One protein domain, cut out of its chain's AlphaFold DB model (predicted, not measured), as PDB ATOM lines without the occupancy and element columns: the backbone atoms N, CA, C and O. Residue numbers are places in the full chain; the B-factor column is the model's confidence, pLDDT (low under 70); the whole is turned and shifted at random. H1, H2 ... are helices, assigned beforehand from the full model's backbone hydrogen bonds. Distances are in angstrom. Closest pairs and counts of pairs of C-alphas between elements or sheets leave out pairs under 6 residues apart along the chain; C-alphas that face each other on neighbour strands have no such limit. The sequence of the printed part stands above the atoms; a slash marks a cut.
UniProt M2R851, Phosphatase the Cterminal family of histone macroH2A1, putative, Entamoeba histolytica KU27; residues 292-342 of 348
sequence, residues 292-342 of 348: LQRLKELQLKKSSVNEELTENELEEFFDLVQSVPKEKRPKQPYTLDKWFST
ATOM      1  N   LEU A 292       4.342 -37.910 114.050       86.94
ATOM      2  CA  LEU A 292       4.734 -39.024 114.916       86.94
ATOM      3  C   LEU A 292       6.150 -39.531 114.614       86.94
ATOM      4  O   LEU A 292       6.879 -39.850 115.548       86.94
ATOM      5  N   GLN A 293       6.539 -39.609 113.341       88.88
ATOM      6  CA  GLN A 293       7.892 -39.986 112.923       88.88
ATOM      7  C   GLN A 293       8.914 -38.950 113.398       88.88
ATOM      8  O   GLN A 293       9.843 -39.316 114.113       88.88
ATOM      9  N   ARG A 294       8.671 -37.661 113.134       89.19
ATOM     10  CA  ARG A 294       9.524 -36.558 113.597       89.19
ATOM     11  C   ARG A 294       9.651 -36.524 115.120       89.19
ATOM     12  O   ARG A 294      10.741 -36.352 115.658       89.19
ATOM     13  N   LEU A 295       8.547 -36.759 115.831       84.88
ATOM     14  CA  LEU A 295       8.559 -36.855 117.288       84.88
ATOM     15  C   LEU A 295       9.435 -38.021 117.778       84.88
ATOM     16  O   LEU A 295      10.182 -37.850 118.737       84.88
ATOM     17  N   LYS A 296       9.375 -39.188 117.120       85.44
ATOM     18  CA  LYS A 296      10.238 -40.339 117.444       85.44
ATOM     19  C   LYS A 296      11.714 -40.049 117.170       85.44
ATOM     20  O   LYS A 296      12.544 -40.414 117.994       85.44
ATOM     21  N   GLU A 297      12.038 -39.385 116.063       86.00
ATOM     22  CA  GLU A 297      13.412 -38.976 115.730       86.00
ATOM     23  C   GLU A 297      14.003 -38.055 116.803       86.00
ATOM     24  O   GLU A 297      15.093 -38.320 117.305       86.00
ATOM     25  N   LEU A 298      13.261 -37.022 117.220       82.06
ATOM     26  CA  LEU A 298      13.695 -36.092 118.271       82.06
ATOM     27  C   LEU A 298      13.870 -36.791 119.632       82.06
ATOM     28  O   LEU A 298      14.783 -36.462 120.390       82.06
ATOM     29  N   GLN A 299      13.026 -37.783 119.944       79.69
ATOM     30  CA  GLN A 299      13.185 -38.608 121.148       79.69
ATOM     31  C   GLN A 299      14.431 -39.492 121.084       79.69
ATOM     32  O   GLN A 299      15.168 -39.568 122.067       79.69
ATOM     33  N   LEU A 300      14.665 -40.140 119.939       80.00
ATOM     34  CA  LEU A 300      15.837 -40.978 119.703       80.00
ATOM     35  C   LEU A 300      17.121 -40.160 119.831       80.00
ATOM     36  O   LEU A 300      17.974 -40.549 120.624       80.00
ATOM     37  N   LYS A 301      17.195 -38.997 119.169       77.81
ATOM     38  CA  LYS A 301      18.344 -38.077 119.207       77.81
ATOM     39  C   LYS A 301      18.734 -37.679 120.633       77.81
ATOM     40  O   LYS A 301      19.907 -37.707 120.974       77.81
ATOM     41  N   LYS A 302      17.753 -37.407 121.503       70.31
ATOM     42  CA  LYS A 302      18.013 -37.109 122.925       70.31
ATOM     43  C   LYS A 302      18.432 -38.339 123.748       70.31
ATOM     44  O   LYS A 302      19.079 -38.192 124.779       70.31
ATOM     45  N   SER A 303      17.999 -39.541 123.357       65.25
ATOM     46  CA  SER A 303      18.321 -40.793 124.064       65.25
ATOM     47  C   SER A 303      19.674 -41.390 123.665       65.25
ATOM     48  O   SER A 303      20.296 -42.076 124.475       65.25
ATOM     49  N   SER A 304      20.140 -41.119 122.442       58.41
ATOM     50  CA  SER A 304      21.491 -41.432 121.991       58.41
ATOM     51  C   SER A 304      22.482 -40.441 122.604       58.41
ATOM     52  O   SER A 304      22.366 -39.235 122.436       58.41
ATOM     53  N   VAL A 305      23.429 -40.987 123.358       52.81
ATOM     54  CA  VAL A 305      24.499 -40.341 124.131       52.81
ATOM     55  C   VAL A 305      25.028 -39.018 123.515       52.81
ATOM     56  O   VAL A 305      25.671 -39.039 122.473       52.81
ATOM     57  N   ASN A 306      24.831 -37.900 124.236       51.28
ATOM     58  CA  ASN A 306      25.496 -36.579 124.125       51.28
ATOM     59  C   ASN A 306      25.157 -35.583 122.987       51.28
ATOM     60  O   ASN A 306      25.839 -34.563 122.896       51.28
ATOM     61  N   GLU A 307      24.092 -35.750 122.199       55.66
ATOM     62  CA  GLU A 307      23.596 -34.640 121.356       55.66
ATOM     63  C   GLU A 307      22.515 -33.823 122.084       55.66
ATOM     64  O   GLU A 307      21.368 -34.255 122.235       55.66
ATOM     65  N   GLU A 308      22.870 -32.617 122.546       67.69
ATOM     66  CA  GLU A 308      21.877 -31.646 123.014       67.69
ATOM     67  C   GLU A 308      21.013 -31.183 121.832       67.69
ATOM     68  O   GLU A 308      21.517 -30.744 120.796       67.69
ATOM     69  N   LEU A 309      19.690 -31.291 121.983       67.62
ATOM     70  CA  LEU A 309      18.753 -30.675 121.048       67.62
ATOM     71  C   LEU A 309      18.950 -29.159 121.075       67.62
ATOM     72  O   LEU A 309      19.056 -28.561 122.146       67.62
ATOM     73  N   THR A 310      18.927 -28.539 119.901       79.88
ATOM     74  CA  THR A 310      18.925 -27.078 119.800       79.88
ATOM     75  C   THR A 310      17.655 -26.488 120.426       79.88
ATOM     76  O   THR A 310      16.632 -27.166 120.548       79.88
ATOM     77  N   GLU A 311      17.686 -25.205 120.797       76.56
ATOM     78  CA  GLU A 311      16.515 -24.510 121.357       76.56
ATOM     79  C   GLU A 311      15.299 -24.584 120.412       76.56
ATOM     80  O   GLU A 311      14.196 -24.908 120.850       76.56
ATOM     81  N   ASN A 312      15.527 -24.445 119.100       81.62
ATOM     82  CA  ASN A 312      14.497 -24.600 118.069       81.62
ATOM     83  C   ASN A 312      13.913 -26.023 118.010       81.62
ATOM     84  O   ASN A 312      12.704 -26.187 117.877       81.62
ATOM     85  N   GLU A 313      14.744 -27.066 118.113       82.12
ATOM     86  CA  GLU A 313      14.273 -28.461 118.120       82.12
ATOM     87  C   GLU A 313      13.502 -28.800 119.405       82.12
ATOM     88  O   GLU A 313      12.575 -29.613 119.381       82.12
ATOM     89  N   LEU A 314      13.860 -28.177 120.534       76.06
ATOM     90  CA  LEU A 314      13.106 -28.289 121.781       76.06
ATOM     91  C   LEU A 314      11.733 -27.621 121.659       76.06
ATOM     92  O   LEU A 314      10.740 -28.226 122.066       76.06
ATOM     93  N   GLU A 315      11.653 -26.414 121.093       78.81
ATOM     94  CA  GLU A 315      10.375 -25.752 120.799       78.81
ATOM     95  C   GLU A 315       9.513 -26.587 119.842       78.81
ATOM     96  O   GLU A 315       8.364 -26.897 120.171       78.81
ATOM     97  N   GLU A 316      10.093 -27.065 118.734       84.38
ATOM     98  CA  GLU A 316       9.428 -27.955 117.773       84.38
ATOM     99  C   GLU A 316       8.883 -29.214 118.469       84.38
ATOM    100  O   GLU A 316       7.733 -29.609 118.259       84.38
ATOM    101  N   PHE A 317       9.678 -29.837 119.343       81.75
ATOM    102  CA  PHE A 317       9.256 -31.003 120.113       81.75
ATOM    103  C   PHE A 317       8.022 -30.706 120.974       81.75
ATOM    104  O   PHE A 317       7.070 -31.493 120.974       81.75
ATOM    105  N   PHE A 318       8.014 -29.589 121.712       78.88
ATOM    106  CA  PHE A 318       6.883 -29.228 122.570       78.88
ATOM    107  C   PHE A 318       5.603 -29.014 121.755       78.88
ATOM    108  O   PHE A 318       4.553 -29.556 122.124       78.88
ATOM    109  N   ASP A 319       5.697 -28.318 120.626       80.88
ATOM    110  CA  ASP A 319       4.570 -28.091 119.720       80.88
ATOM    111  C   ASP A 319       4.048 -29.406 119.117       80.88
ATOM    112  O   ASP A 319       2.836 -29.671 119.081       80.88
ATOM    113  N   LEU A 320       4.956 -30.293 118.696       83.50
ATOM    114  CA  LEU A 320       4.604 -31.609 118.167       83.50
ATOM    115  C   LEU A 320       3.879 -32.460 119.213       83.50
ATOM    116  O   LEU A 320       2.820 -33.013 118.906       83.50
ATOM    117  N   VAL A 321       4.381 -32.519 120.451       80.19
ATOM    118  CA  VAL A 321       3.743 -33.260 121.552       80.19
ATOM    119  C   VAL A 321       2.330 -32.750 121.824       80.19
ATOM    120  O   VAL A 321       1.417 -33.560 122.010       80.19
ATOM    121  N   GLN A 322       2.126 -31.430 121.848       78.44
ATOM    122  CA  GLN A 322       0.803 -30.840 122.074       78.44
ATOM    123  C   GLN A 322      -0.170 -31.147 120.931       78.44
ATOM    124  O   GLN A 322      -1.350 -31.384 121.179       78.44
ATOM    125  N   SER A 323       0.324 -31.211 119.693       78.44
ATOM    126  CA  SER A 323      -0.507 -31.441 118.507       78.44
ATOM    127  C   SER A 323      -0.833 -32.916 118.205       78.44
ATOM    128  O   SER A 323      -1.652 -33.189 117.322       78.44
ATOM    129  N   VAL A 324      -0.222 -33.875 118.914       78.31
ATOM    130  CA  VAL A 324      -0.456 -35.323 118.757       78.31
ATOM    131  C   VAL A 324      -1.349 -35.863 119.894       78.31
ATOM    132  O   VAL A 324      -1.034 -35.631 121.071       78.31
ATOM    133  N   PRO A 325      -2.422 -36.632 119.585       77.00
ATOM    134  CA  PRO A 325      -3.289 -37.257 120.590       77.00
ATOM    135  C   PRO A 325      -2.497 -38.089 121.598       77.00
ATOM    136  O   PRO A 325      -1.581 -38.819 121.211       77.00
ATOM    137  N   LYS A 326      -2.846 -37.985 122.887       74.12
ATOM    138  CA  LYS A 326      -2.097 -38.610 123.991       74.12
ATOM    139  C   LYS A 326      -1.920 -40.115 123.794       74.12
ATOM    140  O   LYS A 326      -0.848 -40.637 124.087       74.12
ATOM    141  N   GLU A 327      -2.928 -40.785 123.249       78.38
ATOM    142  CA  GLU A 327      -2.967 -42.237 123.055       78.38
ATOM    143  C   GLU A 327      -1.981 -42.708 121.978       78.38
ATOM    144  O   GLU A 327      -1.527 -43.850 122.015       78.38
ATOM    145  N   LYS A 328      -1.636 -41.827 121.026       72.19
ATOM    146  CA  LYS A 328      -0.737 -42.123 119.900       72.19
ATOM    147  C   LYS A 328       0.717 -41.721 120.159       72.19
ATOM    148  O   LYS A 328       1.571 -41.987 119.314       72.19
ATOM    149  N   ARG A 329       1.018 -41.066 121.286       73.06
ATOM    150  CA  ARG A 329       2.387 -40.645 121.615       73.06
ATOM    151  C   ARG A 329       3.285 -41.878 121.818       73.06
ATOM    152  O   ARG A 329       2.822 -42.865 122.393       73.06
ATOM    153  N   PRO A 330       4.554 -41.845 121.371       63.78
ATOM    154  CA  PRO A 330       5.479 -42.953 121.586       63.78
ATOM    155  C   PRO A 330       5.620 -43.253 123.085       63.78
ATOM    156  O   PRO A 330       5.752 -42.336 123.896       63.78
ATOM    157  N   LYS A 331       5.586 -44.535 123.459       62.69
ATOM    158  CA  LYS A 331       5.753 -44.988 124.846       62.69
ATOM    159  C   LYS A 331       7.208 -45.435 125.059       62.69
ATOM    160  O   LYS A 331       7.516 -46.518 124.581       62.69
ATOM    161  N   GLN A 332       8.059 -44.621 125.721       57.44
ATOM    162  CA  GLN A 332       9.283 -44.961 126.518       57.44
ATOM    163  C   GLN A 332      10.293 -43.781 126.617       57.44
ATOM    164  O   GLN A 332      10.207 -42.855 125.813       57.44
ATOM    165  N   PRO A 333      11.329 -43.820 127.496       46.25
ATOM    166  CA  PRO A 333      11.377 -44.253 128.901       46.25
ATOM    167  C   PRO A 333      11.446 -43.054 129.881       46.25
ATOM    168  O   PRO A 333      11.387 -43.229 131.096       46.25
ATOM    169  N   TYR A 334      11.541 -41.824 129.369       49.66
ATOM    170  CA  TYR A 334      11.497 -40.602 130.168       49.66
ATOM    171  C   TYR A 334      10.078 -40.049 130.124       49.66
ATOM    172  O   TYR A 334       9.588 -39.663 129.063       49.66
ATOM    173  N   THR A 335       9.400 -40.024 131.270       49.47
ATOM    174  CA  THR A 335       8.123 -39.322 131.402       49.47
ATOM    175  C   THR A 335       8.292 -37.890 130.892       49.47
ATOM    176  O   THR A 335       9.292 -37.234 131.191       49.47
ATOM    177  N   LEU A 336       7.328 -37.399 130.101       49.88
ATOM    178  CA  LEU A 336       7.275 -36.001 129.644       49.88
ATOM    179  C   LEU A 336       7.500 -35.018 130.815       49.88
ATOM    180  O   LEU A 336       8.098 -33.963 130.636       49.88
ATOM    181  N   ASP A 337       7.130 -35.423 132.031       48.03
ATOM    182  CA  ASP A 337       7.359 -34.715 133.292       48.03
ATOM    183  C   ASP A 337       8.845 -34.408 133.582       48.03
ATOM    184  O   ASP A 337       9.159 -33.306 134.032       48.03
ATOM    185  N   LYS A 338       9.786 -35.306 133.240       49.72
ATOM    186  CA  LYS A 338      11.238 -35.039 133.352       49.72
ATOM    187  C   LYS A 338      11.736 -34.014 132.322       49.72
ATOM    188  O   LYS A 338      12.699 -33.297 132.589       49.72
ATOM    189  N   TRP A 339      11.084 -33.903 131.163       51.53
ATOM    190  CA  TRP A 339      11.386 -32.859 130.171       51.53
ATOM    191  C   TRP A 339      10.867 -31.480 130.603       51.53
ATOM    192  O   TRP A 339      11.523 -30.469 130.344       51.53
ATOM    193  N   PHE A 340       9.725 -31.420 131.298       47.59
ATOM    194  CA  PHE A 340       9.204 -30.167 131.856       47.59
ATOM    195  C   PHE A 340      10.073 -29.625 133.005       47.59
ATOM    196  O   PHE A 340      10.145 -28.409 133.184       47.59
ATOM    197  N   SER A 341      10.792 -30.486 133.741       46.84
ATOM    198  CA  SER A 341      11.719 -30.048 134.798       46.84
ATOM    199  C   SER A 341      13.031 -29.440 134.287       46.84
ATOM    200  O   SER A 341      13.598 -28.588 134.967       46.84
ATOM    201  N   THR A 342      13.501 -29.798 133.084       47.88
ATOM    202  CA  THR A 342      14.759 -29.259 132.525       47.88
ATOM    203  C   THR A 342      14.680 -27.782 132.119       47.88
ATOM    204  O   THR A 342      15.701 -27.108 132.130       47.88
TER     205      THR A 342
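What this domain is: This is residues 292 to 342 of the 348 residues of the protein "Phosphatase the Cterminal family of histone macroH2A1, putative" of Entamoeba histolytica KU27 (UniProt M2R851). Look for a slanted helical hairpin, H1 and H2, with a short third helix, H3, set off from it at the end of a long loop. The 51 printed residues have three named helices, in the order H1, H2, H3, and no named strand; the class is all helix. The whole is compact and rounded, with a radius of gyration of the C-alphas of 10.5 A and spans of 29 by 23 by 22 A.

How they stand to each other: Begin with H1, residues 292 to 303, which touches H2, residues 311 to 323, with residues 295 to 298 alone. Their closest C-alphas, of Leu 295 and Phe 317, are 6.5 A apart. This hairpin runs opposite ways at a steep tilt of 45 degrees. H3, residues 336 to 342, is near H2, with 5 pairs of C-alphas within 10 A, and apart from H1. In H1 and H2 every O i to N i+4 pair is within hydrogen-bond range; in H3, 2 of 3.

Where its parts are: Find C-alpha 292 at (4.734, -39.024, 114.916); from there H1 runs 16.5 A. H2 starts at C-alpha 311, (16.515, -24.510, 121.357), and runs 18.6 A. H3 runs 10.5 A to C-alpha 342 at (14.759, -29.259, 132.525).

The domain as a whole: The two C-alphas farthest apart, of Asn 306 and Glu 327, are 29.0 A apart. The printed part has no cut; the link from H2 to H3 is long, 12 residues. Look for pLDDT under 70 at residues 303 to 309 and 330 to 342.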